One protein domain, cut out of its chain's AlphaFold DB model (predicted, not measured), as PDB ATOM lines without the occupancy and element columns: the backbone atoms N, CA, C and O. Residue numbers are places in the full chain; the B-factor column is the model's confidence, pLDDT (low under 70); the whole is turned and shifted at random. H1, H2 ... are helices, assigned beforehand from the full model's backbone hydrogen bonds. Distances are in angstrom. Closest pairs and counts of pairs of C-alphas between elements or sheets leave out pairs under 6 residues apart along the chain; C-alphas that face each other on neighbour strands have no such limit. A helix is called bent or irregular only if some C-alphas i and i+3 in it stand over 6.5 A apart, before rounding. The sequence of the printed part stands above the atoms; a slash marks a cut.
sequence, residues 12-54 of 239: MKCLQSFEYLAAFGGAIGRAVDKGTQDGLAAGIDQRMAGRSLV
ATOM      1  N   MET A  12     -37.433  48.488  37.588       77.94
ATOM      2  CA  MET A  12     -37.988  48.160  36.270       77.94
ATOM      3  C   MET A  12     -37.317  48.953  35.142       77.94
ATOM      4  O   MET A  12     -36.991  48.381  34.107       77.94
ATOM      5  N   LYS A  13     -37.036  50.243  35.361       77.94
ATOM      6  CA  LYS A  13     -36.293  51.068  34.395       77.94
ATOM      7  C   LYS A  13     -34.843  50.616  34.223       77.94
ATOM      8  O   LYS A  13     -34.313  50.701  33.122       77.94
ATOM      9  N   CYS A  14     -34.219  50.120  35.288       72.56
ATOM     10  CA  CYS A  14     -32.856  49.599  35.239       72.56
ATOM     11  C   CYS A  14     -32.789  48.303  34.412       72.56
ATOM     12  O   CYS A  14     -31.954  48.191  33.523       72.56
ATOM     13  N   LEU A  15     -33.740  47.382  34.614       75.75
ATOM     14  CA  LEU A  15     -33.842  46.136  33.839       75.75
ATOM     15  C   LEU A  15     -34.238  46.359  32.368       75.75
ATOM     16  O   LEU A  15     -33.886  45.553  31.514       75.75
ATOM     17  N   GLN A  16     -34.966  47.439  32.070       84.56
ATOM     18  CA  GLN A  16     -35.343  47.823  30.704       84.56
ATOM     19  C   GLN A  16     -34.254  48.609  29.963       84.56
ATOM     20  O   GLN A  16     -34.401  48.865  28.767       84.56
ATOM     21  N   SER A  17     -33.176  49.013  30.638       88.75
ATOM     22  CA  SER A  17     -32.088  49.723  29.978       88.75
ATOM     23  C   SER A  17     -31.315  48.749  29.081       88.75
ATOM     24  O   SER A  17     -30.829  47.702  29.516       88.75
ATOM     25  N   PHE A  18     -31.214  49.089  27.795       81.06
ATOM     26  CA  PHE A  18     -30.454  48.298  26.826       81.06
ATOM     27  C   PHE A  18     -28.975  48.183  27.234       81.06
ATOM     28  O   PHE A  18     -28.351  47.148  27.022       81.06
ATOM     29  N   GLU A  19     -28.439  49.213  27.890       88.38
ATOM     30  CA  GLU A  19     -27.077  49.236  28.430       88.38
ATOM     31  C   GLU A  19     -26.881  48.218  29.559       88.38
ATOM     32  O   GLU A  19     -25.871  47.517  29.580       88.38
ATOM     33  N   TYR A  20     -27.859  48.078  30.461       85.12
ATOM     34  CA  TYR A  20     -27.831  47.074  31.522       85.12
ATOM     35  C   TYR A  20     -27.861  45.665  30.935       85.12
ATOM     36  O   TYR A  20     -27.034  44.828  31.295       85.12
ATOM     37  N   LEU A  21     -28.769  45.407  29.989       82.62
ATOM     38  CA  LEU A  21     -28.867  44.107  29.324       82.62
ATOM     39  C   LEU A  21     -27.598  43.771  28.531       82.62
ATOM     40  O   LEU A  21     -27.129  42.634  28.589       82.62
ATOM     41  N   ALA A  22     -27.002  44.747  27.844       86.62
ATOM     42  CA  ALA A  22     -25.743  44.570  27.127       86.62
ATOM     43  C   ALA A  22     -24.571  44.285  28.081       86.62
ATOM     44  O   ALA A  22     -23.797  43.352  27.851       86.62
ATOM     45  N   ALA A  23     -24.457  45.034  29.182       90.06
ATOM     46  CA  ALA A  23     -23.425  44.822  30.194       90.06
ATOM     47  C   ALA A  23     -23.577  43.459  30.887       90.06
ATOM     48  O   ALA A  23     -22.588  42.744  31.069       90.06
ATOM     49  N   PHE A  24     -24.811  43.078  31.219       83.69
ATOM     50  CA  PHE A  24     -25.143  41.792  31.824       83.69
ATOM     51  C   PHE A  24     -24.848  40.627  30.874       83.69
ATOM     52  O   PHE A  24     -24.152  39.688  31.257       83.69
ATOM     53  N   GLY A  25     -25.283  40.721  29.615       88.62
ATOM     54  CA  GLY A  25     -24.970  39.735  28.580       88.62
ATOM     55  C   GLY A  25     -23.465  39.585  28.357       88.62
ATOM     56  O   GLY A  25     -22.955  38.468  28.318       88.62
ATOM     57  N   GLY A  26     -22.726  40.698  28.311       91.38
ATOM     58  CA  GLY A  26     -21.267  40.681  28.213       91.38
ATOM     59  C   GLY A  26     -20.583  40.057  29.435       91.38
ATOM     60  O   GLY A  26     -19.585  39.354  29.286       91.38
ATOM     61  N   ALA A  27     -21.107  40.279  30.643       88.25
ATOM     62  CA  ALA A  27     -20.590  39.661  31.863       88.25
ATOM     63  C   ALA A  27     -20.838  38.145  31.887       88.25
ATOM     64  O   ALA A  27     -19.918  37.393  32.211       88.25
ATOM     65  N   ILE A  28     -22.034  37.699  31.488       84.06
ATOM     66  CA  ILE A  28     -22.364  36.273  31.350       84.06
ATOM     67  C   ILE A  28     -21.464  35.616  30.304       84.06
ATOM     68  O   ILE A  28     -20.869  34.583  30.598       84.06
ATOM     69  N   GLY A  29     -21.319  36.222  29.120       88.94
ATOM     70  CA  GLY A  29     -20.462  35.692  28.056       88.94
ATOM     71  C   GLY A  29     -19.027  35.481  28.538       88.94
ATOM     72  O   GLY A  29     -18.512  34.369  28.477       88.94
ATOM     73  N   ARG A  30     -18.431  36.506  29.166       94.62
ATOM     74  CA  ARG A  30     -17.083  36.400  29.753       94.62
ATOM     75  C   ARG A  30     -16.974  35.311  30.823       94.62
ATOM     76  O   ARG A  30     -15.935  34.664  30.917       94.62
ATOM     77  N   ALA A  31     -18.007  35.118  31.644       85.25
ATOM     78  CA  ALA A  31     -18.011  34.074  32.665       85.25
ATOM     79  C   ALA A  31     -18.067  32.663  32.050       85.25
ATOM     80  O   ALA A  31     -17.372  31.770  32.531       85.25
ATOM     81  N   VAL A  32     -18.846  32.469  30.981       83.19
ATOM     82  CA  VAL A  32     -18.931  31.199  30.240       83.19
ATOM     83  C   VAL A  32     -17.617  30.885  29.529       83.19
ATOM     84  O   VAL A  32     -17.110  29.769  29.657       83.19
ATOM     85  N   ASP A  33     -17.035  31.864  28.837       88.19
ATOM     86  CA  ASP A  33     -15.755  31.702  28.141       88.19
ATOM     87  C   ASP A  33     -14.650  31.326  29.128       88.19
ATOM     88  O   ASP A  33     -13.916  30.359  28.916       88.19
ATOM     89  N   LYS A  34     -14.597  32.032  30.265       92.38
ATOM     90  CA  LYS A  34     -13.648  31.735  31.336       92.38
ATOM     91  C   LYS A  34     -13.872  30.346  31.931       92.38
ATOM     92  O   LYS A  34     -12.918  29.594  32.059       92.38
ATOM     93  N   GLY A  35     -15.113  29.973  32.249       86.25
ATOM     94  CA  GLY A  35     -15.424  28.638  32.771       86.25
ATOM     95  C   GLY A  35     -15.049  27.517  31.796       86.25
ATOM     96  O   GLY A  35     -14.547  26.476  32.214       86.25
ATOM     97  N   THR A  36     -15.230  27.748  30.493       88.12
ATOM     98  CA  THR A  36     -14.835  26.809  29.432       88.12
ATOM     99  C   THR A  36     -13.315  26.683  29.346       88.12
ATOM    100  O   THR A  36     -12.793  25.572  29.274       88.12
ATOM    101  N   GLN A  37     -12.596  27.807  29.396       86.88
ATOM    102  CA  GLN A  37     -11.137  27.835  29.357       86.88
ATOM    103  C   GLN A  37     -10.517  27.188  30.603       86.88
ATOM    104  O   GLN A  37      -9.640  26.336  30.469       86.88
ATOM    105  N   ASP A  38     -11.002  27.542  31.794       86.75
ATOM    106  CA  ASP A  38     -10.541  26.994  33.073       86.75
ATOM    107  C   ASP A  38     -10.834  25.486  33.156       86.75
ATOM    108  O   ASP A  38      -9.976  24.701  33.561       86.75
ATOM    109  N   GLY A  39     -12.021  25.056  32.711       84.88
ATOM    110  CA  GLY A  39     -12.394  23.642  32.644       84.88
ATOM    111  C   GLY A  39     -11.532  22.842  31.666       84.88
ATOM    112  O   GLY A  39     -11.116  21.727  31.981       84.88
ATOM    113  N   LEU A  40     -11.214  23.417  30.501       83.44
ATOM    114  CA  LEU A  40     -10.317  22.797  29.527       83.44
ATOM    115  C   LEU A  40      -8.889  22.681  30.073       83.44
ATOM    116  O   LEU A  40      -8.284  21.615  29.958       83.44
ATOM    117  N   ALA A  41      -8.370  23.741  30.695       79.56
ATOM    118  CA  ALA A  41      -7.047  23.741  31.316       79.56
ATOM    119  C   ALA A  41      -6.950  22.673  32.417       79.56
ATOM    120  O   ALA A  41      -6.072  21.813  32.362       79.56
ATOM    121  N   ALA A  42      -7.919  22.637  33.338       77.88
ATOM    122  CA  ALA A  42      -7.976  21.634  34.398       77.88
ATOM    123  C   ALA A  42      -8.085  20.198  33.850       77.88
ATOM    124  O   ALA A  42      -7.453  19.280  34.375       77.88
ATOM    125  N   GLY A  43      -8.848  19.996  32.771       75.56
ATOM    126  CA  GLY A  43      -8.951  18.703  32.093       75.56
ATOM    127  C   GLY A  43      -7.636  18.255  31.448       75.56
ATOM    128  O   GLY A  43      -7.292  17.072  31.518       75.56
ATOM    129  N   ILE A  44      -6.876  19.180  30.854       75.75
ATOM    130  CA  ILE A  44      -5.543  18.906  30.294       75.75
ATOM    131  C   ILE A  44      -4.556  18.563  31.414       75.75
ATOM    132  O   ILE A  44      -3.868  17.547  31.313       75.75
ATOM    133  N   ASP A  45      -4.535  19.337  32.497       76.56
ATOM    134  CA  ASP A  45      -3.639  19.106  33.635       76.56
ATOM    135  C   ASP A  45      -3.920  17.756  34.309       76.56
ATOM    136  O   ASP A  45      -3.001  16.973  34.568       76.56
ATOM    137  N   GLN A  46      -5.199  17.409  34.497       70.69
ATOM    138  CA  GLN A  46      -5.605  16.094  34.999       70.69
ATOM    139  C   GLN A  46      -5.186  14.958  34.050       70.69
ATOM    140  O   GLN A  46      -4.809  13.876  34.506       70.69
ATOM    141  N   ARG A  47      -5.229  15.181  32.730       63.59
ATOM    142  CA  ARG A  47      -4.822  14.197  31.713       63.59
ATOM    143  C   ARG A  47      -3.303  14.003  31.664       63.59
ATOM    144  O   ARG A  47      -2.850  12.886  31.421       63.59
ATOM    145  N   MET A  48      -2.533  15.056  31.932       61.59
ATOM    146  CA  MET A  48      -1.065  15.035  31.979       61.59
ATOM    147  C   MET A  48      -0.522  14.353  33.243       61.59
ATOM    148  O   MET A  48       0.568  13.784  33.209       61.59
ATOM    149  N   ALA A  49      -1.286  14.337  34.338       66.12
ATOM    150  CA  ALA A  49      -0.849  13.812  35.634       66.12
ATOM    151  C   ALA A  49      -0.715  12.272  35.727       66.12
ATOM    152  O   ALA A  49      -0.408  11.762  36.804       66.12
ATOM    153  N   GLY A  50      -0.913  11.498  34.648       62.59
ATOM    154  CA  GLY A  50      -0.799  10.036  34.767       62.59
ATOM    155  C   GLY A  50      -0.772   9.180  33.503       62.59
ATOM    156  O   GLY A  50      -0.840   7.960  33.641       62.59
ATOM    157  N   ARG A  51      -0.691   9.738  32.285       55.56
ATOM    158  CA  ARG A  51      -0.684   8.928  31.049       55.56
ATOM    159  C   ARG A  51       0.311   9.455  30.019       55.56
ATOM    160  O   ARG A  51       0.456  10.663  29.855       55.56
ATOM    161  N   SER A  52       1.004   8.549  29.324       63.56
ATOM    162  CA  SER A  52       1.895   8.921  28.220       63.56
ATOM    163  C   SER A  52       1.072   9.449  27.038       63.56
ATOM    164  O   SER A  52      -0.070   9.039  26.833       63.56
ATOM    165  N   LEU A  53       1.659  10.340  26.232       56.47
ATOM    166  CA  LEU A  53       1.036  10.954  25.047       56.47
ATOM    167  C   LEU A  53       0.449   9.920  24.053       56.47
ATOM    168  O   LEU A  53      -0.420  10.252  23.254       56.47
ATOM    169  N   VAL A  54       0.881   8.657  24.124       58.12
ATOM    170  CA  VAL A  54       0.374   7.537  23.313       58.12
ATOM    171  C   VAL A  54      -1.083   7.186  23.661       58.12
ATOM    172  O   VAL A  54      -1.845   6.820  22.772       58.12
TER     173      VAL A  54
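This is residues 12 to 54 of the 239 residues of an uncharacterized protein of Tanacetum cinerariifolium (UniProt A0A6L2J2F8). One long, single helix, H2, makes most of the length of a thin rod, which a short helical turn, H1, extends at its first end and a tail without a named element, residues 49 to 54, at its other end. Nothing folds back on the long helix, and most of it stands free. The printed part has 43 residues, 35 of them in two named helices, H1 and then H2, with no named strand; the class is all helix. The whole is extended, with a radius of gyration of the C-alphas of 18.1 A, and the C-alphas span 57 by 13 by 8 A.

H1 takes residues 12 to 15, beginning at C-alpha 12 at (-37.988, 48.160, 36.270). H2 takes residues 18 to 48 and measures 44.7 A from its first to its last C-alpha. It begins at C-alpha 18 at (-30.454, 48.298, 26.826) and ends at C-alpha 48 at (-1.065, 15.035, 31.979). H2 is not bent.

A tight link of 2 residues joins H1 to H2. The two helices are close but not clearly touching, with 2 pairs of C-alphas within 8 A; the closest C-alphas, those of Cys 14 and Tyr 20, are 6.7 A apart. Residues 16 to 23, of which 18 to 23 belong to H2, stand free, as do residues 25 to 54, of which 25 to 48 belong to H2. In H2 every O i to N i+4 pair is within hydrogen-bond range; H1 is too short for such a pair, and its 1 pair of O i and N i+3 is within range.

The two C-alphas farthest apart, those of Lys 13 and Val 54, are 58.0 A from each other. The printed part has no cut, and its one link between named elements, H1 to H2, is tight. The mean pLDDT of the printed part is 79.5, and the model's confidence is low, under 70, at residues 47 to 54.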